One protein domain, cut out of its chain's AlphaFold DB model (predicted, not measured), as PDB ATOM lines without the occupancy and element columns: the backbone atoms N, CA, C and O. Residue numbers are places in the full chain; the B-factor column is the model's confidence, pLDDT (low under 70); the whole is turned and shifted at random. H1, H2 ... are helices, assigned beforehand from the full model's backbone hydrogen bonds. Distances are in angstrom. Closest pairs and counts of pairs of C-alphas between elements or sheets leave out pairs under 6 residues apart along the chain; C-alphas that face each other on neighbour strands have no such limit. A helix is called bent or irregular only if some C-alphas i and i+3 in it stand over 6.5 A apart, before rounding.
ATOM      1  N   GLU A 253     166.560 182.070 193.686       94.56
ATOM      2  CA  GLU A 253     166.600 183.503 193.982       94.56
ATOM      3  C   GLU A 253     165.301 183.973 194.656       94.56
ATOM      4  O   GLU A 253     165.356 184.674 195.667       94.56
ATOM      5  N   ALA A 254     164.143 183.528 194.158       92.00
ATOM      6  CA  ALA A 254     162.850 183.816 194.768       92.00
ATOM      7  C   ALA A 254     162.740 183.244 196.192       92.00
ATOM      8  O   ALA A 254     162.300 183.955 197.084       92.00
ATOM      9  N   GLU A 255     163.175 182.007 196.443       93.12
ATOM     10  CA  GLU A 255     163.178 181.407 197.789       93.12
ATOM     11  C   GLU A 255     164.024 182.226 198.773       93.12
ATOM     12  O   GLU A 255     163.573 182.536 199.876       93.12
ATOM     13  N   ARG A 256     165.213 182.675 198.348       94.94
ATOM     14  CA  ARG A 256     166.074 183.538 199.171       94.94
ATOM     15  C   ARG A 256     165.396 184.865 199.515       94.94
ATOM     16  O   ARG A 256     165.470 185.316 200.658       94.94
ATOM     17  N   LEU A 257     164.767 185.503 198.526       94.75
ATOM     18  CA  LEU A 257     164.037 186.754 198.728       94.75
ATOM     19  C   LEU A 257     162.828 186.549 199.650       94.75
ATOM     20  O   LEU A 257     162.557 187.403 200.486       94.75
ATOM     21  N   ASP A 258     162.130 185.416 199.555       93.50
ATOM     22  CA  ASP A 258     160.964 185.115 200.393       93.50
ATOM     23  C   ASP A 258     161.347 185.007 201.877       93.50
ATOM     24  O   ASP A 258     160.753 185.668 202.732       93.50
ATOM     25  N   GLU A 259     162.420 184.272 202.189       94.88
ATOM     26  CA  GLU A 259     162.959 184.182 203.552       94.88
ATOM     27  C   GLU A 259     163.365 185.553 204.112       94.88
ATOM     28  O   GLU A 259     163.162 185.861 205.296       94.88
ATOM     29  N   GLU A 260     163.956 186.385 203.257       94.81
ATOM     30  CA  GLU A 260     164.381 187.735 203.590       94.81
ATOM     31  C   GLU A 260     163.184 188.665 203.868       94.81
ATOM     32  O   GLU A 260     163.191 189.410 204.861       94.81
ATOM     33  N   LEU A 261     162.139 188.584 203.042       95.06
ATOM     34  CA  LEU A 261     160.894 189.336 203.193       95.06
ATOM     35  C   LEU A 261     160.123 188.915 204.443       95.06
ATOM     36  O   LEU A 261     159.666 189.783 205.189       95.06
ATOM     37  N   LEU A 262     160.043 187.614 204.733       94.81
ATOM     38  CA  LEU A 262     159.429 187.092 205.957       94.81
ATOM     39  C   LEU A 262     160.161 187.573 207.213       94.81
ATOM     40  O   LEU A 262     159.537 187.841 208.241       94.81
ATOM     41  N   ARG A 263     161.493 187.683 207.161       95.44
ATOM     42  CA  ARG A 263     162.281 188.221 208.278       95.44
ATOM     43  C   ARG A 263     161.954 189.688 208.535       95.44
ATOM     44  O   ARG A 263     161.716 190.045 209.685       95.44
ATOM     45  N   ARG A 264     161.910 190.508 207.483       94.62
ATOM     46  CA  ARG A 264     161.566 191.936 207.581       94.62
ATOM     47  C   ARG A 264     160.117 192.165 207.999       94.62
ATOM     48  O   ARG A 264     159.864 193.027 208.829       94.62
ATOM     49  N   ASP A 265     159.182 191.348 207.518       93.94
ATOM     50  CA  ASP A 265     157.780 191.386 207.947       93.94
ATOM     51  C   ASP A 265     157.633 191.241 209.469       93.94
ATOM     52  O   ASP A 265     156.899 191.999 210.103       93.94
ATOM     53  N   ARG A 266     158.392 190.323 210.084       95.44
ATOM     54  CA  ARG A 266     158.404 190.177 211.548       95.44
ATOM     55  C   ARG A 266     158.904 191.438 212.254       95.44
ATOM     56  O   ARG A 266     158.352 191.806 213.286       95.44
ATOM     57  N   VAL A 267     159.923 192.100 211.705       95.69
ATOM     58  CA  VAL A 267     160.464 193.348 212.270       95.69
ATOM     59  C   VAL A 267     159.458 194.490 212.129       95.69
ATOM     60  O   VAL A 267     159.262 195.238 213.085       95.69
ATOM     61  N   LEU A 268     158.778 194.599 210.986       95.06
ATOM     62  CA  LEU A 268     157.725 195.592 210.770       95.06
ATOM     63  C   LEU A 268     156.590 195.416 211.780       95.06
ATOM     64  O   LEU A 268     156.282 196.360 212.500       95.06
ATOM     65  N   LYS A 269     156.054 194.199 211.928       94.44
ATOM     66  CA  LYS A 269     155.002 193.891 212.915       94.44
ATOM     67  C   LYS A 269     155.426 194.211 214.347       94.44
ATOM     68  O   LYS A 269     154.677 194.849 215.080       94.44
ATOM     69  N   LEU A 270     156.647 193.835 214.735       95.12
ATOM     70  CA  LEU A 270     157.183 194.185 216.051       95.12
ATOM     71  C   LEU A 270     157.267 195.707 216.236       95.12
ATOM     72  O   LEU A 270     156.933 196.221 217.300       95.12
ATOM     73  N   THR A 271     157.691 196.437 215.205       94.38
ATOM     74  CA  THR A 271     157.788 197.903 215.254       94.38
ATOM     75  C   THR A 271     156.406 198.551 215.386       94.38
ATOM     76  O   THR A 271     156.255 199.493 216.158       94.38
ATOM     77  N   GLU A 272     155.378 198.010 214.726       92.19
ATOM     78  CA  GLU A 272     153.978 198.450 214.876       92.19
ATOM     79  C   GLU A 272     153.447 198.241 216.303       92.19
ATOM     80  O   GLU A 272     152.784 199.115 216.871       92.19
ATOM     81  N   GLU A 273     153.776 197.106 216.927       93.69
ATOM     82  CA  GLU A 273     153.435 196.871 218.332       93.69
ATOM     83  C   GLU A 273     154.130 197.867 219.266       93.69
ATOM     84  O   GLU A 273     153.524 198.341 220.229       93.69
ATOM     85  N   LEU A 274     155.398 198.192 218.997       93.19
ATOM     86  CA  LEU A 274     156.167 199.152 219.789       93.19
ATOM     87  C   LEU A 274     155.645 200.583 219.621       93.19
ATOM     88  O   LEU A 274     155.556 201.295 220.620       93.19
ATOM     89  N   LEU A 275     155.231 200.969 218.408       89.25
ATOM     90  CA  LEU A 275     154.549 202.242 218.140       89.25
ATOM     91  C   LEU A 275     153.300 202.402 219.009       89.25
ATOM     92  O   LEU A 275     153.072 203.468 219.571       89.25
ATOM     93  N   THR A 276     152.527 201.326 219.156       87.81
ATOM     94  CA  THR A 276     151.293 201.338 219.952       87.81
ATOM     95  C   THR A 276     151.579 201.355 221.459       87.81
ATOM     96  O   THR A 276     150.892 202.032 222.217       87.81
ATOM     97  N   LYS A 277     152.592 200.605 221.915       92.75
ATOM     98  CA  LYS A 277     152.916 200.452 223.346       92.75
ATOM     99  C   LYS A 277     153.670 201.643 223.944       92.75
ATOM    100  O   LYS A 277     153.559 201.872 225.145       92.75
ATOM    101  N   PHE A 278     154.454 202.366 223.145       92.25
ATOM    102  CA  PHE A 278     155.364 203.414 223.618       92.25
ATOM    103  C   PHE A 278     155.186 204.723 222.826       92.25
ATOM    104  O   PHE A 278     156.079 205.100 222.057       92.25
ATOM    105  N   PRO A 279     154.065 205.444 223.023       85.25
ATOM    106  CA  PRO A 279     153.772 206.680 222.294       85.25
ATOM    107  C   PRO A 279     154.844 207.765 222.498       85.25
ATOM    108  O   PRO A 279     155.179 208.474 221.554       85.25
ATOM    109  N   ASP A 280     155.491 207.823 223.666       88.19
ATOM    110  CA  ASP A 280     156.563 208.796 223.953       88.19
ATOM    111  C   ASP A 280     157.806 208.632 223.059       88.19
ATOM    112  O   ASP A 280     158.628 209.537 222.932       88.19
ATOM    113  N   ARG A 281     157.973 207.459 222.432       90.19
ATOM    114  CA  ARG A 281     159.090 207.144 221.525       90.19
ATOM    115  C   ARG A 281     158.642 207.008 220.073       90.19
ATOM    116  O   ARG A 281     159.375 206.449 219.253       90.19
ATOM    117  N   ARG A 282     157.451 207.517 219.752       86.88
ATOM    118  CA  ARG A 282     156.815 207.375 218.443       86.88
ATOM    119  C   ARG A 282     157.739 207.752 217.293       86.88
ATOM    120  O   ARG A 282     157.935 206.923 216.415       86.88
ATOM    121  N   ALA A 283     158.361 208.933 217.327       88.50
ATOM    122  CA  ALA A 283     159.246 209.400 216.254       88.50
ATOM    123  C   ALA A 283     160.344 208.374 215.908       88.50
ATOM    124  O   ALA A 283     160.487 207.978 214.756       88.50
ATOM    125  N   THR A 284     161.037 207.842 216.922       93.38
ATOM    126  CA  THR A 284     162.080 206.818 216.734       93.38
ATOM    127  C   THR A 284     161.539 205.543 216.090       93.38
ATOM    128  O   THR A 284     162.207 204.936 215.253       93.38
ATOM    129  N   PHE A 285     160.346 205.101 216.489       94.31
ATOM    130  CA  PHE A 285     159.755 203.896 215.919       94.31
ATOM    131  C   PHE A 285     159.170 204.124 214.522       94.31
ATOM    132  O   PHE A 285     159.218 203.197 213.719       94.31
ATOM    133  N   VAL A 286     158.696 205.332 214.192       93.44
ATOM    134  CA  VAL A 286     158.287 205.690 212.823       93.44
ATOM    135  C   VAL A 286     159.500 205.676 211.894       93.44
ATOM    136  O   VAL A 286     159.440 205.051 210.840       93.44
ATOM    137  N   ASP A 287     160.630 206.250 212.315       94.62
ATOM    138  CA  ASP A 287     161.883 206.202 211.546       94.62
ATOM    139  C   ASP A 287     162.356 204.760 211.324       94.62
ATOM    140  O   ASP A 287     162.770 204.383 210.225       94.62
ATOM    141  N   ARG A 288     162.248 203.911 212.357       95.38
ATOM    142  CA  ARG A 288     162.560 202.483 212.223       95.38
ATOM    143  C   ARG A 288     161.602 201.779 211.264       95.38
ATOM    144  O   ARG A 288     162.059 200.969 210.461       95.38
ATOM    145  N   TYR A 289     160.304 202.060 211.363       95.81
ATOM    146  CA  TYR A 289     159.279 201.458 210.515       95.81
ATOM    147  C   TYR A 289     159.497 201.817 209.048       95.81
ATOM    148  O   TYR A 289     159.516 200.927 208.207       95.81
ATOM    149  N   GLU A 290     159.728 203.097 208.747       96.75
ATOM    150  CA  GLU A 290     159.999 203.572 207.389       96.75
ATOM    151  C   GLU A 290     161.244 202.910 206.789       96.75
ATOM    152  O   GLU A 290     161.185 202.401 205.672       96.75
ATOM    153  N   ALA A 291     162.355 202.855 207.533       96.62
ATOM    154  CA  ALA A 291     163.589 202.237 207.047       96.62
ATOM    155  C   ALA A 291     163.409 200.739 206.735       96.62
ATOM    156  O   ALA A 291     163.882 200.244 205.708       96.62
ATOM    157  N   GLU A 292     162.703 200.012 207.603       96.88
ATOM    158  CA  GLU A 292     162.383 198.597 207.380       96.88
ATOM    159  C   GLU A 292     161.383 198.406 206.236       96.88
ATOM    160  O   GLU A 292     161.507 197.451 205.467       96.88
ATOM    161  N   LEU A 293     160.417 199.319 206.086       97.00
ATOM    162  CA  LEU A 293     159.434 199.279 205.011       97.00
ATOM    163  C   LEU A 293     160.102 199.529 203.663       97.00
ATOM    164  O   LEU A 293     159.792 198.819 202.713       97.00
ATOM    165  N   GLU A 294     161.046 200.464 203.576       96.50
ATOM    166  CA  GLU A 294     161.790 200.720 202.343       96.50
ATOM    167  C   GLU A 294     162.621 199.499 201.931       96.50
ATOM    168  O   GLU A 294     162.573 199.066 200.778       96.50
ATOM    169  N   ALA A 295     163.319 198.877 202.885       96.25
ATOM    170  CA  ALA A 295     164.080 197.661 202.617       96.25
ATOM    171  C   ALA A 295     163.170 196.479 202.229       96.25
ATOM    172  O   ALA A 295     163.530 195.672 201.372       96.25
ATOM    173  N   TRP A 296     161.992 196.365 202.848       96.94
ATOM    174  CA  TRP A 296     160.991 195.359 202.491       96.94
ATOM    175  C   TRP A 296     160.379 195.631 201.109       96.94
ATOM    176  O   TRP A 296     160.270 194.706 200.308       96.94
ATOM    177  N   ARG A 297     160.053 196.889 200.787       96.88
ATOM    178  CA  ARG A 297     159.532 197.334 199.485       96.88
ATOM    179  C   ARG A 297     160.500 196.988 198.362       96.88
ATOM    180  O   ARG A 297     160.077 196.389 197.379       96.88
ATOM    181  N   ALA A 298     161.785 197.313 198.517       96.94
ATOM    182  CA  ALA A 298     162.809 196.969 197.532       96.94
ATOM    183  C   ALA A 298     162.847 195.451 197.269       96.94
ATOM    184  O   ALA A 298     162.748 195.023 196.122       96.94
ATOM    185  N   GLY A 299     162.858 194.635 198.331       96.44
ATOM    186  CA  GLY A 299     162.813 193.176 198.201       96.44
ATOM    187  C   GLY A 299     161.524 192.654 197.549       96.44
ATOM    188  O   GLY A 299     161.561 191.668 196.814       96.44
ATOM    189  N   VAL A 300     160.383 193.312 197.777       95.62
ATOM    190  CA  VAL A 300     159.107 192.981 197.125       95.62
ATOM    191  C   VAL A 300     159.155 193.275 195.629       95.62
ATOM    192  O   VAL A 300     158.722 192.440 194.834       95.62
ATOM    193  N   LEU A 301     159.698 194.424 195.226       96.06
ATOM    194  CA  LEU A 301     159.844 194.776 193.812       96.06
ATOM    195  C   LEU A 301     160.807 193.816 193.097       96.06
ATOM    196  O   LEU A 301     160.496 193.341 192.001       96.06
ATOM    197  N   ASP A 302     161.913 193.443 193.745       96.00
ATOM    198  CA  ASP A 302     162.835 192.419 193.240       96.00
ATOM    199  C   ASP A 302     162.139 191.060 193.099       96.00
ATOM    200  O   ASP A 302     162.243 190.404 192.060       96.00
ATOM    201  N   MET A 303     161.346 190.659 194.098       94.25
ATOM    202  CA  MET A 303     160.545 189.434 194.059       94.25
ATOM    203  C   MET A 303     159.552 189.435 192.886       94.25
ATOM    204  O   MET A 303     159.433 188.431 192.176       94.25
ATOM    205  N   ILE A 304     158.841 190.544 192.660       93.75
ATOM    206  CA  ILE A 304     157.909 190.699 191.533       93.75
ATOM    207  C   ILE A 304     158.665 190.584 190.204       93.75
ATOM    208  O   ILE A 304     158.212 189.872 189.303       93.75
ATOM    209  N   ASN A 305     159.840 191.207 190.082       94.69
ATOM    210  CA  ASN A 305     160.676 191.129 188.885       94.69
ATOM    211  C   ASN A 305     161.147 189.688 188.611       94.69
ATOM    212  O   ASN A 305     160.943 189.162 187.513       94.69
ATOM    213  N   VAL A 306     161.694 189.001 189.621       93.50
ATOM    214  CA  VAL A 306     162.140 187.600 189.516       93.50
ATOM    215  C   VAL A 306     160.982 186.686 189.104       93.50
ATOM    216  O   VAL A 306     161.115 185.914 188.147       93.50
ATOM    217  N   LYS A 307     159.813 186.811 189.750       90.31
ATOM    218  CA  LYS A 307     158.607 186.038 189.401       90.31
ATOM    219  C   LYS A 307     158.115 186.348 187.985       90.31
ATOM    220  O   LYS A 307     157.769 185.420 187.257       90.31
ATOM    221  N   THR A 308     158.149 187.611 187.560       92.81
ATOM    222  CA  THR A 308     157.761 188.031 186.202       92.81
ATOM    223  C   THR A 308     158.684 187.424 185.147       92.81
ATOM    224  O   THR A 308     158.214 186.839 184.170       92.81
ATOM    225  N   ARG A 309     160.005 187.480 185.361       93.19
ATOM    226  CA  ARG A 309     161.002 186.862 184.469       93.19
ATOM    227  C   ARG A 309     160.854 185.345 184.409       93.19
ATOM    228  O   ARG A 309     161.025 184.768 183.337       93.19
ATOM    229  N   SER A 310     160.531 184.705 185.532       90.75
ATOM    230  CA  SER A 310     160.246 183.267 185.580       90.75
ATOM    231  C   SER A 310     158.998 182.928 184.753       90.75
ATOM    232  O   SER A 310     159.083 182.103 183.841       90.75
ATOM    233  N   ASN A 311     157.899 183.667 184.958       91.19
ATOM    234  CA  ASN A 311     156.628 183.510 184.238       91.19
ATOM    235  C   ASN A 311     156.758 183.702 182.712       91.19
ATOM    236  O   ASN A 311     156.104 183.009 181.937       91.19
ATOM    237  N   GLN A 312     157.644 184.599 182.262       92.31
ATOM    238  CA  GLN A 312     157.951 184.791 180.835       92.31
ATOM    239  C   GLN A 312     158.686 183.596 180.197       92.31
ATOM    240  O   GLN A 312     158.622 183.411 178.981       92.31
ATOM    241  N   ILE A 313     159.416 182.794 180.985       90.12
ATOM    242  CA  ILE A 313     160.141 181.612 180.488       90.12
ATOM    243  C   ILE A 313     159.245 180.372 180.553       90.12
ATOM    244  O   ILE A 313     159.171 179.625 179.571       90.12
ATOM    245  N   ILE A 314     158.605 180.152 181.705       86.19
ATOM    246  CA  ILE A 314     157.636 179.085 181.971       86.19
ATOM    247  C   ILE A 314     156.454 179.721 182.720       86.19
ATOM    248  O   ILE A 314     156.657 180.178 183.844       86.19
ATOM    249  N   PRO A 315     155.237 179.740 182.139       88.69
ATOM    250  CA  PRO A 315     154.058 180.284 182.806       88.69
ATOM    251  C   PRO A 315     153.815 179.620 184.164       88.69
ATOM    252  O   PRO A 315     153.768 178.392 184.260       88.69
ATOM    253  N   LEU A 316     153.676 180.437 185.207       83.62
ATOM    254  CA  LEU A 316     153.462 179.994 186.580       83.62
ATOM    255  C   LEU A 316     151.968 180.025 186.912       83.62
ATOM    256  O   LEU A 316     151.277 181.017 186.674       83.62
ATOM    257  N   GLU A 317     151.468 178.949 187.514       86.25
ATOM    258  CA  GLU A 317     150.076 178.876 187.957       86.25
ATOM    259  C   GLU A 317     149.796 179.896 189.076       86.25
ATOM    260  O   GLU A 317     150.564 180.029 190.033       86.25
ATOM    261  N   GLY A 318     148.696 180.643 188.947       85.06
ATOM    262  CA  GLY A 318     148.302 181.664 189.923       85.06
ATOM    263  C   GLY A 318     149.233 182.884 189.989       85.06
ATOM    264  O   GLY A 318     149.151 183.642 190.956       85.06
ATOM    265  N   PHE A 319     150.107 183.087 188.993       88.31
ATOM    266  CA  PHE A 319     151.039 184.221 188.931       88.31
ATOM    267  C   PHE A 319     150.345 185.571 189.136       88.31
ATOM    268  O   PHE A 319     150.781 186.361 189.973       88.31
ATOM    269  N   GLU A 320     149.249 185.817 188.415       88.44
ATOM    270  CA  GLU A 320     148.512 187.083 188.486       88.44
ATOM    271  C   GLU A 320     147.931 187.322 189.881       88.44
ATOM    272  O   GLU A 320     148.139 188.388 190.452       88.44
ATOM    273  N   ALA A 321     147.290 186.308 190.473       88.62
ATOM    274  CA  ALA A 321     146.692 186.405 191.803       88.62
ATOM    275  C   ALA A 321     147.743 186.681 192.894       88.62
ATOM    276  O   ALA A 321     147.550 187.565 193.724       88.62
ATOM    277  N   ARG A 322     148.882 185.975 192.869       87.19
ATOM    278  CA  ARG A 322     149.970 186.171 193.849       87.19
ATOM    279  C   ARG A 322     150.670 187.517 193.679       87.19
ATOM    280  O   ARG A 322     151.047 188.150 194.663       87.19
ATOM    281  N   THR A 323     150.863 187.951 192.435       90.50
ATOM    282  CA  THR A 323     151.440 189.270 192.137       90.50
ATOM    283  C   THR A 323     150.508 190.368 192.637       90.50
ATOM    284  O   THR A 323     150.957 191.294 193.307       90.50
ATOM    285  N   GLN A 324     149.203 190.210 192.411       90.75
ATOM    286  CA  GLN A 324     148.200 191.145 192.900       90.75
ATOM    287  C   GLN A 324     148.152 191.206 194.428       90.75
ATOM    288  O   GLN A 324     148.134 192.293 194.994       90.75
ATOM    289  N   GLU A 325     148.189 190.065 195.117       89.44
ATOM    290  CA  GLU A 325     148.255 190.027 196.583       89.44
ATOM    291  C   GLU A 325     149.486 190.777 197.118       89.44
ATOM    292  O   GLU A 325     149.390 191.521 198.094       89.44
ATOM    293  N   THR A 326     150.625 190.643 196.437       91.00
ATOM    294  CA  THR A 326     151.869 191.329 196.804       91.00
ATOM    295  C   THR A 326     151.731 192.854 196.674       91.00
ATOM    296  O   THR A 326     152.095 193.586 197.595       91.00
ATOM    297  N   TRP A 327     151.148 193.338 195.573       92.94
ATOM    298  CA  TRP A 327     150.875 194.766 195.372       92.94
ATOM    299  C   TRP A 327     149.878 195.329 196.389       92.94
ATOM    300  O   TRP A 327     150.095 196.413 196.933       92.94
ATOM    301  N   VAL A 328     148.823 194.572 196.711       91.12
ATOM    302  CA  VAL A 328     147.846 194.944 197.746       91.12
ATOM    303  C   VAL A 328     148.532 195.097 199.107       91.12
ATOM    304  O   VAL A 328     148.329 196.100 199.789       91.12
ATOM    305  N   GLN A 329     149.380 194.138 199.498       90.69
ATOM    306  CA  GLN A 329     150.118 194.204 200.763       90.69
ATOM    307  C   GLN A 329     151.078 195.394 200.817       90.69
ATOM    308  O   GLN A 329     151.155 196.060 201.850       90.69
ATOM    309  N   LEU A 330     151.793 195.674 199.722       93.38
ATOM    310  CA  LEU A 330     152.679 196.833 199.638       93.38
ATOM    311  C   LEU A 330     151.900 198.142 199.804       93.38
ATOM    312  O   LEU A 330     152.249 198.949 200.661       93.38
ATOM    313  N   THR A 331     150.809 198.302 199.057       91.38
ATOM    314  CA  THR A 331     149.952 199.496 199.106       91.38
ATOM    315  C   THR A 331     149.429 199.758 200.521       91.38
ATOM    316  O   THR A 331     149.545 200.865 201.037       91.38
ATOM    317  N   LEU A 332     148.923 198.723 201.202       89.81
ATOM    318  CA  LEU A 332     148.408 198.850 202.569       89.81
ATOM    319  C   LEU A 332     149.479 199.292 203.579       89.81
ATOM    320  O   LEU A 332     149.162 200.009 204.527       89.81
ATOM    321  N   ARG A 333     150.738 198.872 203.406       92.44
ATOM    322  CA  ARG A 333     151.837 199.293 204.290       92.44
ATOM    323  C   ARG A 333     152.276 200.725 204.031       92.44
ATOM    324  O   ARG A 333     152.580 201.425 204.992       92.44
ATOM    325  N   LEU A 334     152.278 201.153 202.769       92.50
ATOM    326  CA  LEU A 334     152.552 202.545 202.414       92.50
ATOM    327  C   LEU A 334     151.503 203.468 203.055       92.50
ATOM    328  O   LEU A 334     151.891 204.356 203.810       92.50
ATOM    329  N   PHE A 335     150.208 203.137 202.945       89.75
ATOM    330  CA  PHE A 335     149.139 203.872 203.645       89.75
ATOM    331  C   PHE A 335     149.312 203.893 205.165       89.75
ATOM    332  O   PHE A 335     148.939 204.847 205.846       89.75
ATOM    333  N   LYS A 336     149.866 202.825 205.740       90.56
ATOM    334  CA  LYS A 336     150.120 202.768 207.179       90.56
ATOM    335  C   LYS A 336     151.257 203.706 207.588       90.56
ATOM    336  O   LYS A 336     151.111 204.415 208.581       90.56
ATOM    337  N   LEU A 337     152.346 203.748 206.813       93.31
ATOM    338  CA  LEU A 337     153.426 204.719 207.004       93.31
ATOM    339  C   LEU A 337     152.905 206.155 206.862       93.31
ATOM    340  O   LEU A 337     153.202 206.986 207.716       93.31
ATOM    341  N   GLN A 338     152.079 206.414 205.850       89.88
ATOM    342  CA  GLN A 338     151.430 207.703 205.628       89.88
ATOM    343  C   GLN A 338     150.686 208.188 206.873       89.88
ATOM    344  O   GLN A 338     150.976 209.266 207.383       89.88
ATOM    345  N   ASN A 339     149.827 207.343 207.449       89.62
ATOM    346  CA  ASN A 339     149.106 207.664 208.683       89.62
ATOM    347  C   ASN A 339     150.050 207.980 209.855       89.62
ATOM    348  O   ASN A 339     149.793 208.897 210.635       89.62
ATOM    349  N   TYR A 340     151.151 207.234 210.002       91.25
ATOM    350  CA  TYR A 340     152.121 207.495 211.067       91.25
ATOM    351  C   TYR A 340     152.818 208.847 210.913       91.25
ATOM    352  O   TYR A 340     153.032 209.528 211.920       91.25
ATOM    353  N   LEU A 341     153.156 209.221 209.680       92.31
ATOM    354  CA  LEU A 341     153.781 210.498 209.353       92.31
ATOM    355  C   LEU A 341     152.799 211.668 209.515       92.31
ATOM    356  O   LEU A 341     153.170 212.685 210.094       92.31
ATOM    357  N   GLU A 342     151.543 211.514 209.089       89.44
ATOM    358  CA  GLU A 342     150.499 212.537 209.249       89.44
ATOM    359  C   GLU A 342     150.189 212.810 210.719       89.44
ATOM    360  O   GLU A 342     150.062 213.961 211.132       89.44
ATOM    361  N   GLU A 343     150.110 211.761 211.539       88.25
ATOM    362  CA  GLU A 343     149.916 211.924 212.977       88.25
ATOM    363  C   GLU A 343     151.118 212.625 213.622       88.25
ATOM    364  O   GLU A 343     150.931 213.518 214.440       88.25
ATOM    365  N   ALA A 344     152.349 212.308 213.200       90.19
ATOM    366  CA  ALA A 344     153.536 213.029 213.658       90.19
ATOM    367  C   ALA A 344     153.527 214.510 213.232       90.19
ATOM    368  O   ALA A 344     153.942 215.366 214.012       90.19
ATOM    369  N   LEU A 345     153.031 214.824 212.029       90.06
ATOM    370  CA  LEU A 345     152.914 216.198 211.532       90.06
ATOM    371  C   LEU A 345     151.898 217.009 212.349       90.06
ATOM    372  O   LEU A 345     152.171 218.157 212.692       90.06
ATOM    373  N   ARG A 346     150.753 216.411 212.710       87.31
ATOM    374  CA  ARG A 346     149.700 217.079 213.501       87.31
ATOM    375  C   ARG A 346     150.191 217.544 214.875       87.31
ATOM    376  O   ARG A 346     149.753 218.595 215.348       87.31
ATOM    377  N   GLU A 347     151.122 216.812 215.483       87.81
ATOM    378  CA  GLU A 347     151.712 217.150 216.785       87.81
ATOM    379  C   GLU A 347     152.690 218.340 216.723       87.81
ATOM    380  O   GLU A 347     152.949 218.984 217.743       87.81
ATOM    381  N   LEU A 348     153.226 218.684 215.545       90.00
ATOM    382  CA  LEU A 348     154.190 219.779 215.419       90.00
ATOM    383  C   LEU A 348     153.530 221.147 215.595       90.00
ATOM    384  O   LEU A 348     152.467 221.382 215.036       90.00
ATOM    385  N   PRO A 349     154.167 222.107 216.291       87.75
ATOM    386  CA  PRO A 349     153.558 223.402 216.602       87.75
ATOM    387  C   PRO A 349     153.248 224.259 215.364       87.75
ATOM    388  O   PRO A 349     152.330 225.080 215.407       87.75
ATOM    389  N   VAL A 350     153.998 224.069 214.275       89.38
ATOM    390  CA  VAL A 350     153.886 224.813 213.017       89.38
ATOM    391  C   VAL A 350     153.880 223.813 211.864       89.38
ATOM    392  O   VAL A 350     154.843 223.070 211.719       89.38
ATOM    393  N   SER A 351     152.825 223.825 211.049       88.19
ATOM    394  CA  SER A 351     152.723 223.136 209.754       88.19
ATOM    395  C   SER A 351     151.708 223.877 208.881       88.19
ATOM    396  O   SER A 351     150.796 224.512 209.418       88.19
ATOM    397  N   ASN A 352     151.850 223.809 207.558       83.38
ATOM    398  CA  ASN A 352     150.900 224.421 206.612       83.38
ATOM    399  C   ASN A 352     149.485 223.815 206.697       83.38
ATOM    400  O   ASN A 352     148.502 224.500 206.443       83.38
ATOM    401  N   SER A 353     149.379 222.566 207.152       78.62
ATOM    402  CA  SER A 353     148.132 221.832 207.371       78.62
ATOM    403  C   SER A 353     147.331 222.314 208.586       78.62
ATOM    404  O   SER A 353     146.208 221.865 208.817       78.62
ATOM    405  N   ARG A 354     147.882 223.227 209.400       81.31
ATOM    406  CA  ARG A 354     147.165 223.831 210.529       81.31
ATOM    407  C   ARG A 354     146.364 225.045 210.078       81.31
ATOM    408  O   ARG A 354     146.903 225.977 209.496       81.31
ATOM    409  N   VAL A 355     145.110 225.120 210.526       78.81
ATOM    410  CA  VAL A 355     144.219 226.284 210.321       78.81
ATOM    411  C   VAL A 355     144.867 227.602 210.778       78.81
ATOM    412  O   VAL A 355     144.634 228.654 210.190       78.81
ATOM    413  N   SER A 356     145.698 227.563 211.825       81.69
ATOM    414  CA  SER A 356     146.371 228.743 212.377       81.69
ATOM    415  C   SER A 356     147.638 229.163 211.623       81.69
ATOM    416  O   SER A 356     148.229 230.174 212.004       81.69
ATOM    417  N   TYR A 357     148.085 228.421 210.601       85.06
ATOM    418  CA  TYR A 357     149.367 228.645 209.920       85.06
ATOM    419  C   TYR A 357     149.515 230.078 209.405       85.06
ATOM    420  O   TYR A 357     150.431 230.792 209.813       85.06
ATOM    421  N   THR A 358     148.567 230.527 208.579       81.88
ATOM    422  CA  THR A 358     148.603 231.857 207.960       81.88
ATOM    423  C   THR A 358     148.511 232.976 208.992       81.88
ATOM    424  O   THR A 358     149.270 233.940 208.920       81.88
ATOM    425  N   ALA A 359     147.630 232.840 209.990       84.31
ATOM    426  CA  ALA A 359     147.506 233.820 211.069       84.31
ATOM    427  C   ALA A 359     148.813 233.939 211.873       84.31
ATOM    428  O   ALA A 359     149.305 235.043 212.091       84.31
ATOM    429  N   SER A 360     149.427 232.804 212.219       87.44
ATOM    430  CA  SER A 360     150.699 232.767 212.953       87.44
ATOM    431  C   SER A 360     151.851 233.359 212.134       87.44
ATOM    432  O   SER A 360     152.709 234.047 212.681       87.44
ATOM    433  N   LEU A 361     151.876 233.117 210.817       87.44
ATOM    434  CA  LEU A 361     152.859 233.722 209.918       87.44
ATOM    435  C   LEU A 361     152.707 235.249 209.884       87.44
ATOM    436  O   LEU A 361     153.701 235.959 210.005       87.44
ATOM    437  N   LEU A 362     151.480 235.769 209.769       87.19
ATOM    438  CA  LEU A 362     151.223 237.215 209.774       87.19
ATOM    439  C   LEU A 362     151.674 237.888 211.080       87.19
ATOM    440  O   LEU A 362     152.294 238.951 211.026       87.19
ATOM    441  N   GLU A 363     151.416 237.266 212.232       88.38
ATOM    442  CA  GLU A 363     151.874 237.760 213.540       88.38
ATOM    443  C   GLU A 363     153.402 237.852 213.606       88.38
ATOM    444  O   GLU A 363     153.966 238.870 214.008       88.38
ATOM    445  N   VAL A 364     154.090 236.810 213.145       89.44
ATOM    446  CA  VAL A 364     155.553 236.762 213.124       89.44
ATOM    447  C   VAL A 364     156.148 237.796 212.160       89.44
ATOM    448  O   VAL A 364     157.170 238.409 212.467       89.44
ATOM    449  N   LEU A 365     155.514 238.030 211.008       86.69
ATOM    450  CA  LEU A 365     155.957 239.041 210.043       86.69
ATOM    451  C   LEU A 365     155.752 240.475 210.554       86.69
ATOM    452  O   LEU A 365     156.544 241.358 210.221       86.69
ATOM    453  N   ALA A 366     154.739 240.718 211.390       86.12
ATOM    454  CA  ALA A 366     154.562 242.012 212.047       86.12
ATOM    455  C   ALA A 366     155.755 242.354 212.963       86.12
ATOM    456  O   ALA A 366     156.203 243.499 212.987       86.12
ATOM    457  N   GLU A 367     156.337 241.360 213.639       86.56
ATOM    458  CA  GLU A 367     157.524 241.547 214.483       86.56
ATOM    459  C   GLU A 367     158.792 241.879 213.681       86.56
ATOM    460  O   GLU A 367     159.602 242.698 214.124       86.56
ATOM    461  N   ILE A 368     158.936 241.330 212.467       84.62
ATOM    462  CA  ILE A 368     160.027 241.713 211.551       84.62
ATOM    463  C   ILE A 368     159.928 243.204 211.214       84.62
ATOM    464  O   ILE A 368     160.929 243.917 211.278       84.62
ATOM    465  N   ASN A 369     158.719 243.697 210.925       79.81
ATOM    466  CA  ASN A 369     158.486 245.120 210.654       79.81
ATOM    467  C   ASN A 369     158.784 246.008 211.874       79.81
ATOM    468  O   ASN A 369     159.190 247.157 211.710       79.81
ATOM    469  N   ASN A 370     158.652 245.464 213.087       83.75
ATOM    470  CA  ASN A 370     159.032 246.123 214.338       83.75
ATOM    471  C   ASN A 370     160.544 246.025 214.645       83.75
ATOM    472  O   ASN A 370     160.992 246.497 215.691       83.75
ATOM    473  N   GLY A 371     161.347 245.439 213.747       82.88
ATOM    474  CA  GLY A 371     162.804 245.336 213.861       82.88
ATOM    475  C   GLY A 371     163.313 244.081 214.579       82.88
ATOM    476  O   GLY A 371     164.497 244.018 214.911       82.88
ATOM    477  N   SER A 372     162.455 243.086 214.827       87.50
ATOM    478  CA  SER A 372     162.807 241.847 215.531       87.50
ATOM    479  C   SER A 372     162.640 240.619 214.634       87.50
ATOM    480  O   SER A 372     161.529 240.181 214.354       87.50
ATOM    481  N   SER A 373     163.751 239.998 214.220       87.06
ATOM    482  CA  SER A 373     163.730 238.752 213.430       87.06
ATOM    483  C   SER A 373     163.671 237.476 214.281       87.06
ATOM    484  O   SER A 373     163.410 236.391 213.765       87.06
ATOM    485  N   ALA A 374     163.869 237.573 215.600       91.38
ATOM    486  CA  ALA A 374     163.945 236.407 216.482       91.38
ATOM    487  C   ALA A 374     162.665 235.536 216.505       91.38
ATOM    488  O   ALA A 374     162.801 234.307 216.510       91.38
ATOM    489  N   PRO A 375     161.434 236.095 216.504       92.31
ATOM    490  CA  PRO A 375     160.211 235.297 216.383       92.31
ATOM    491  C   PRO A 375     160.148 234.521 215.064       92.31
ATOM    492  O   PRO A 375     159.783 233.345 215.064       92.31
ATOM    493  N   TYR A 376     160.581 235.145 213.966       91.06
ATOM    494  CA  TYR A 376     160.619 234.518 212.647       91.06
ATOM    495  C   TYR A 376     161.632 233.386 212.569       91.06
ATOM    496  O   TYR A 376     161.288 232.295 212.131       91.06
ATOM    497  N   GLU A 377     162.838 233.565 213.102       91.56
ATOM    498  CA  GLU A 377     163.839 232.492 213.122       91.56
ATOM    499  C   GLU A 377     163.401 231.279 213.970       91.56
ATOM    500  O   GLU A 377     163.655 230.123 213.611       91.56
ATOM    501  N   ARG A 378     162.662 231.505 215.067       93.69
ATOM    502  CA  ARG A 378     162.036 230.415 215.840       93.69
ATOM    503  C   ARG A 378     160.939 229.714 215.047       93.69
ATOM    504  O   ARG A 378     160.876 228.486 215.046       93.69
ATOM    505  N   TRP A 379     160.095 230.486 214.369       93.81
ATOM    506  CA  TRP A 379     159.041 229.950 213.516       93.81
ATOM    507  C   TRP A 379     159.624 229.102 212.377       93.81
ATOM    508  O   TRP A 379     159.200 227.965 212.190       93.81
ATOM    509  N   ILE A 380     160.683 229.582 211.719       94.56
ATOM    510  CA  ILE A 380     161.433 228.843 210.696       94.56
ATOM    511  C   ILE A 380     162.032 227.558 211.270       94.56
ATOM    512  O   ILE A 380     161.958 226.512 210.633       94.56
ATOM    513  N   THR A 381     162.578 227.585 212.488       94.88
ATOM    514  CA  THR A 381     163.104 226.375 213.145       94.88
ATOM    515  C   THR A 381     162.025 225.304 213.336       94.88
ATOM    516  O   THR A 381     162.302 224.121 213.129       94.88
ATOM    517  N   ASN A 382     160.798 225.700 213.686       94.56
ATOM    518  CA  ASN A 382     159.664 224.781 213.786       94.56
ATOM    519  C   ASN A 382     159.198 224.305 212.402       94.56
ATOM    520  O   ASN A 382     158.982 223.110 212.217       94.56
ATOM    521  N   LEU A 383     159.121 225.205 211.416       95.38
ATOM    522  CA  LEU A 383     158.737 224.850 210.050       95.38
ATOM    523  C   LEU A 383     159.720 223.851 209.416       95.38
ATOM    524  O   LEU A 383     159.294 222.930 208.733       95.38
ATOM    525  N   LYS A 384     161.023 223.946 209.716       96.75
ATOM    526  CA  LYS A 384     162.030 222.951 209.296       96.75
ATOM    527  C   LYS A 384     161.772 221.543 209.843       96.75
ATOM    528  O   LYS A 384     162.284 220.575 209.294       96.75
ATOM    529  N   GLN A 385     161.044 221.401 210.952       95.06
ATOM    530  CA  GLN A 385     160.648 220.083 211.457       95.06
ATOM    531  C   GLN A 385     159.461 219.532 210.667       95.06
ATOM    532  O   GLN A 385     159.466 218.347 210.339       95.06
ATOM    533  N   ALA A 386     158.495 220.394 210.327       94.94
ATOM    534  CA  ALA A 386     157.370 220.033 209.469       94.94
ATOM    535  C   ALA A 386     157.837 219.661 208.063       94.94
ATOM    536  O   ALA A 386     157.476 218.594 207.584       94.94
ATOM    537  N   GLU A 387     158.743 220.446 207.476       97.06
ATOM    538  CA  GLU A 387     159.362 220.179 206.172       97.06
ATOM    539  C   GLU A 387     159.907 218.752 206.069       97.06
ATOM    540  O   GLU A 387     159.590 218.048 205.120       97.06
ATOM    541  N   ARG A 388     160.640 218.264 207.078       96.06
ATOM    542  CA  ARG A 388     161.192 216.897 207.059       96.06
ATOM    543  C   ARG A 388     160.118 215.813 207.036       96.06
ATOM    544  O   ARG A 388     160.348 214.747 206.467       96.06
ATOM    545  N   LEU A 389     158.987 216.038 207.705       95.31
ATOM    546  CA  LEU A 389     157.860 215.105 207.682       95.31
ATOM    547  C   LEU A 389     157.093 215.217 206.364       95.31
ATOM    548  O   LEU A 389     156.790 214.193 205.762       95.31
ATOM    549  N   GLU A 390     156.852 216.434 205.882       95.62
ATOM    550  CA  GLU A 390     156.202 216.709 204.597       95.62
ATOM    551  C   GLU A 390     156.999 216.138 203.418       95.62
ATOM    552  O   GLU A 390     156.410 215.523 202.536       95.62
ATOM    553  N   ALA A 391     158.333 216.196 203.449       97.25
ATOM    554  CA  ALA A 391     159.204 215.558 202.464       97.25
ATOM    555  C   ALA A 391     159.019 214.030 202.424       97.25
ATOM    556  O   ALA A 391     159.006 213.417 201.353       97.25
ATOM    557  N   ARG A 392     158.873 213.395 203.598       96.88
ATOM    558  CA  ARG A 392     158.616 211.948 203.726       96.88
ATOM    559  C   ARG A 392     157.212 211.596 203.244       96.88
ATOM    560  O   ARG A 392     157.056 210.620 202.517       96.88
ATOM    561  N   LEU A 393     156.218 212.415 203.590       94.38
ATOM    562  CA  LEU A 393     154.827 212.281 203.146       94.38
ATOM    563  C   LEU A 393     154.719 212.412 201.626       94.38
ATOM    564  O   LEU A 393     154.137 211.548 200.980       94.38
ATOM    565  N   TYR A 394     155.368 213.416 201.040       94.50
ATOM    566  CA  TYR A 394     155.476 213.590 199.595       94.50
ATOM    567  C   TYR A 394     156.084 212.348 198.930       94.50
ATOM    568  O   TYR A 394     155.439 211.714 198.094       94.50
ATOM    569  N   LYS A 395     157.272 211.909 199.363       95.25
ATOM    570  CA  LYS A 395     157.945 210.732 198.781       95.25
ATOM    571  C   LYS A 395     157.145 209.440 198.952       95.25
ATOM    572  O   LYS A 395     157.147 208.603 198.049       95.25
ATOM    573  N   ASN A 396     156.471 209.255 200.087       95.06
ATOM    574  CA  ASN A 396     155.612 208.097 200.317       95.06
ATOM    575  C   ASN A 396     154.346 208.147 199.449       95.06
ATOM    576  O   ASN A 396     154.014 207.141 198.829       95.06
ATOM    577  N   SER A 397     153.712 209.313 199.308       91.06
ATOM    578  CA  SER A 397     152.507 209.494 198.487       91.06
ATOM    579  C   SER A 397     152.734 209.187 197.000       91.06
ATOM    580  O   SER A 397     151.872 208.586 196.361       91.06
ATOM    581  N   LEU A 398     153.921 209.492 196.453       91.19
ATOM    582  CA  LEU A 398     154.295 209.071 195.097       91.19
ATOM    583  C   LEU A 398     154.332 207.540 194.975       91.19
ATOM    584  O   LEU A 398     153.790 206.970 194.033       91.19
ATOM    585  N   ARG A 399     154.908 206.855 195.972       92.94
ATOM    586  CA  ARG A 399     154.995 205.385 195.999       92.94
ATOM    587  C   ARG A 399     153.626 204.734 196.163       92.94
ATOM    588  O   ARG A 399     153.403 203.654 195.623       92.94
ATOM    589  N   GLU A 400     152.730 205.355 196.925       89.81
ATOM    590  CA  GLU A 400     151.334 204.922 197.040       89.81
ATOM    591  C   GLU A 400     150.622 205.010 195.701       89.81
ATOM    592  O   GLU A 400     149.937 204.065 195.318       89.81
ATOM    593  N   CYS A 401     150.823 206.118 194.987       86.25
ATOM    594  CA  CYS A 401     150.272 206.351 193.660       86.25
ATOM    595  C   CYS A 401     150.739 205.264 192.674       86.25
ATOM    596  O   CYS A 401     149.907 204.591 192.063       86.25
ATOM    597  N   ASP A 402     152.050 205.003 192.619       89.06
ATOM    598  CA  ASP A 402     152.642 203.955 191.775       89.06
ATOM    599  C   ASP A 402     152.106 202.554 192.124       89.06
ATOM    600  O   ASP A 402     151.770 201.755 191.247       89.06
ATOM    601  N   ALA A 403     152.010 202.232 193.420       90.19
ATOM    602  CA  ALA A 403     151.507 200.936 193.867       90.19
ATOM    603  C   ALA A 403     150.010 200.767 193.560       90.19
ATOM    604  O   ALA A 403     149.587 199.689 193.141       90.19
ATOM    605  N   LEU A 404     149.209 201.825 193.723       87.12
ATOM    606  CA  LEU A 404     147.789 201.828 193.374       87.12
ATOM    607  C   LEU A 404     147.566 201.622 191.877       87.12
ATOM    608  O   LEU A 404     146.657 200.874 191.518       87.12
ATOM    609  N   ASP A 405     148.387 202.228 191.018       86.50
ATOM    610  CA  ASP A 405     148.308 202.018 189.569       86.50
ATOM    611  C   ASP A 405     148.490 200.546 189.216       86.50
ATOM    612  O   ASP A 405     147.688 199.976 188.473       86.50
ATOM    613  N   GLU A 406     149.480 199.890 189.820       89.88
ATOM    614  CA  GLU A 406     149.712 198.460 189.629       89.88
ATOM    615  C   GLU A 406     148.560 197.600 190.154       89.88
ATOM    616  O   GLU A 406     148.149 196.649 189.479       89.88
ATOM    617  N   VAL A 407     147.985 197.953 191.310       89.38
ATOM    618  CA  VAL A 407     146.798 197.276 191.848       89.38
ATOM    619  C   VAL A 407     145.597 197.437 190.908       89.38
ATOM    620  O   VAL A 407     144.857 196.473 190.720       89.38
ATOM    621  N   ARG A 408     145.409 198.605 190.278       85.44
ATOM    622  CA  ARG A 408     144.288 198.888 189.357       85.44
ATOM    623  C   ARG A 408     144.343 198.090 188.061       85.44
ATOM    624  O   ARG A 408     143.303 197.844 187.456       85.44
ATOM    625  N   THR A 409     145.523 197.639 187.641       86.88
ATOM    626  CA  THR A 409     145.661 196.855 186.400       86.88
ATOM    627  C   THR A 409     145.002 195.470 186.459       86.88
ATOM    628  O   THR A 409     144.864 194.813 185.424       86.88
ATOM    629  N   ARG A 410     144.619 194.987 187.650       86.00
ATOM    630  CA  ARG A 410     144.161 193.609 187.895       86.00
ATOM    631  C   ARG A 410     142.985 193.588 188.880       86.00
ATOM    632  O   ARG A 410     142.881 194.462 189.739       86.00
ATOM    633  N   PRO A 411     142.100 192.578 188.816       85.38
ATOM    634  CA  PRO A 411     141.009 192.459 189.776       85.38
ATOM    635  C   PRO A 411     141.551 192.236 191.191       85.38
ATOM    636  O   PRO A 411     142.501 191.482 191.400       85.38
ATOM    637  N   LEU A 412     140.924 192.877 192.176       85.56
ATOM    638  CA  LEU A 412     141.280 192.693 193.578       85.56
ATOM    639  C   LEU A 412     140.982 191.262 194.069       85.56
ATOM    640  O   LEU A 412     140.012 190.640 193.624       85.56
ATOM    641  N   PRO A 413     141.764 190.749 195.038       82.75
ATOM    642  CA  PRO A 413     141.407 189.541 195.774       82.75
ATOM    643  C   PRO A 413     140.053 189.701 196.484       82.75
ATOM    644  O   PRO A 413     139.696 190.799 196.914       82.75
ATOM    645  N   ARG A 414     139.310 188.598 196.653       78.19
ATOM    646  CA  ARG A 414     138.051 188.609 197.420       78.19
ATOM    647  C   ARG A 414     138.302 189.113 198.843       78.19
ATOM    648  O   ARG A 414     139.224 188.625 199.491       78.19
ATOM    649  N   TYR A 415     137.446 190.018 199.324       79.06
ATOM    650  CA  TYR A 415     137.539 190.626 200.659       79.06
ATOM    651  C   TYR A 415     138.813 191.461 200.880       79.06
ATOM    652  O   TYR A 415     139.296 191.580 202.006       79.06
ATOM    653  N   SER A 416     139.386 192.021 199.810       81.19
ATOM    654  CA  SER A 416     140.536 192.917 199.925       81.19
ATOM    655  C   SER A 416     140.177 194.153 200.750       81.19
ATOM    656  O   SER A 416     139.185 194.824 200.475       81.19
ATOM    657  N   ALA A 417     141.042 194.527 201.696       79.50
ATOM    658  CA  ALA A 417     140.903 195.779 202.444       79.50
ATOM    659  C   ALA A 417     140.971 197.030 201.540       79.50
ATOM    660  O   ALA A 417     140.554 198.110 201.946       79.50
ATOM    661  N   LEU A 418     141.473 196.889 200.305       81.75
ATOM    662  CA  LEU A 418     141.487 197.959 199.307       81.75
ATOM    663  C   LEU A 418     140.176 198.076 198.518       81.75
ATOM    664  O   LEU A 418     140.018 199.047 197.787       81.75
ATOM    665  N   GLU A 419     139.233 197.136 198.646       77.56
ATOM    666  CA  GLU A 419     137.978 197.154 197.879       77.56
ATOM    667  C   GLU A 419     137.147 198.408 198.183       77.56
ATOM    668  O   GLU A 419     136.634 199.048 197.270       77.56
ATOM    669  N   GLU A 420     137.088 198.832 199.446       70.06
ATOM    670  CA  GLU A 420     136.417 200.078 199.830       70.06
ATOM    671  C   GLU A 420     137.206 201.332 199.428       70.06
ATOM    672  O   GLU A 420     136.606 202.380 199.200       70.06
ATOM    673  N   ILE A 421     138.538 201.250 199.356       68.50
ATOM    674  CA  ILE A 421     139.417 202.396 199.076       68.50
ATOM    675  C   ILE A 421     139.465 202.687 197.574       68.50
ATOM    676  O   ILE A 421     139.346 203.842 197.178       68.50
ATOM    677  N   ILE A 422     139.599 201.652 196.742       70.19
ATOM    678  CA  ILE A 422     139.697 201.772 195.280       70.19
ATOM    679  C   ILE A 422     138.350 202.144 194.657       70.19
ATOM    680  O   ILE A 422     138.314 202.875 193.676       70.19
ATOM    681  N   ASN A 423     137.238 201.702 195.251       67.50
ATOM    682  CA  ASN A 423     135.899 202.026 194.755       67.50
ATOM    683  C   ASN A 423     135.334 203.345 195.317       67.50
ATOM    684  O   ASN A 423     134.200 203.713 194.994       67.50
ATOM    685  N   GLN A 424     136.073 204.062 196.173       62.19
ATOM    686  CA  GLN A 424     135.630 205.357 196.688       62.19
ATOM    687  C   GLN A 424     135.871 206.469 195.656       62.19
ATOM    688  O   GLN A 424     137.007 206.672 195.227       62.19
ATOM    689  N   PRO A 425     134.838 207.252 195.290       50.56
ATOM    690  CA  PRO A 425     135.032 208.391 194.410       50.56
ATOM    691  C   PRO A 425     135.923 209.418 195.116       50.56
ATOM    692  O   PRO A 425     135.622 209.806 196.244       50.56
TER     693      PRO A 425
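This is residues 253 to 425 of the 868 residues of an uncharacterized protein of Pseudomonas sp. FSL A6-1183 (UniProt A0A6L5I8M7). Four long helices, H1, H2, H3 and H5, pack one on the next in a staggered chain, each running opposite ways to the one before it. H5 reaches past H3, and the short H4 folds back on its first part, a narrow arm that makes much of the length. The printed part has 173 residues, with six named helices in order H1 to H6 and no named strand: all helix. It is loose, with a radius of gyration of the C-alphas of 21.0 A, and spans 74 by 35 by 27 A.

Start at H5, residues 374 to 408, with a kink of 29 degrees near residue 385. It touches H3, residues 319 to 347, at a shallow tilt of 15 degrees, opposite ways; the closest C-alphas, Thr 331 and Ala 403, are 5.7 A apart. With residues 375 to 379 alone it touches H4, residues 357 to 369, in a helical hairpin at a shallow tilt of 31 degrees; the closest C-alphas, Val 364 and Tyr 376, are 5.6 A apart. Next look for H2, residues 279 to 313: H2 and H3 touch as a helical hairpin, the C-alphas of Ile 304 and Thr 323 closest at 6.7 A. H2 and H1, residues 253 to 277, form another hairpin, the C-alphas of Leu 275 and Arg 282 closest at 5.6 A. H2 and H5 are apart. H6, residues 419 to 422, touches no helix; it is only just apart from H5, closest 8.0 A. Every O i to N i+4 pair is within hydrogen-bond range in H1, H3 and H4, against 29 of 31 in H2 and 27 of 31 in H5; H6 is too short for such a pair.

Find C-alpha 374 at (163.945, 236.407, 216.482); from there H5 runs 50.3 A to C-alpha 408. H2 runs 49.2 A, with a kink of 36 degrees near residue 286, and is irregular: C-alphas 280 and 283 are 8.2 A apart. H3 runs 43.1 A; H1, 36.6 A, begins at C-alpha 253, (166.600, 183.503, 193.982). H4 runs 18.8 A, and H6 runs 5.6 A to C-alpha 422 at (139.697, 201.772, 195.280).

The C-alphas of Ile 314 and Asn 370 are the two farthest apart, at 74.5 A. The printed part has no cut and no long link. Mean pLDDT of the printed part is 89.7; look for values under 70 at residue 421 and residues 423 to 425.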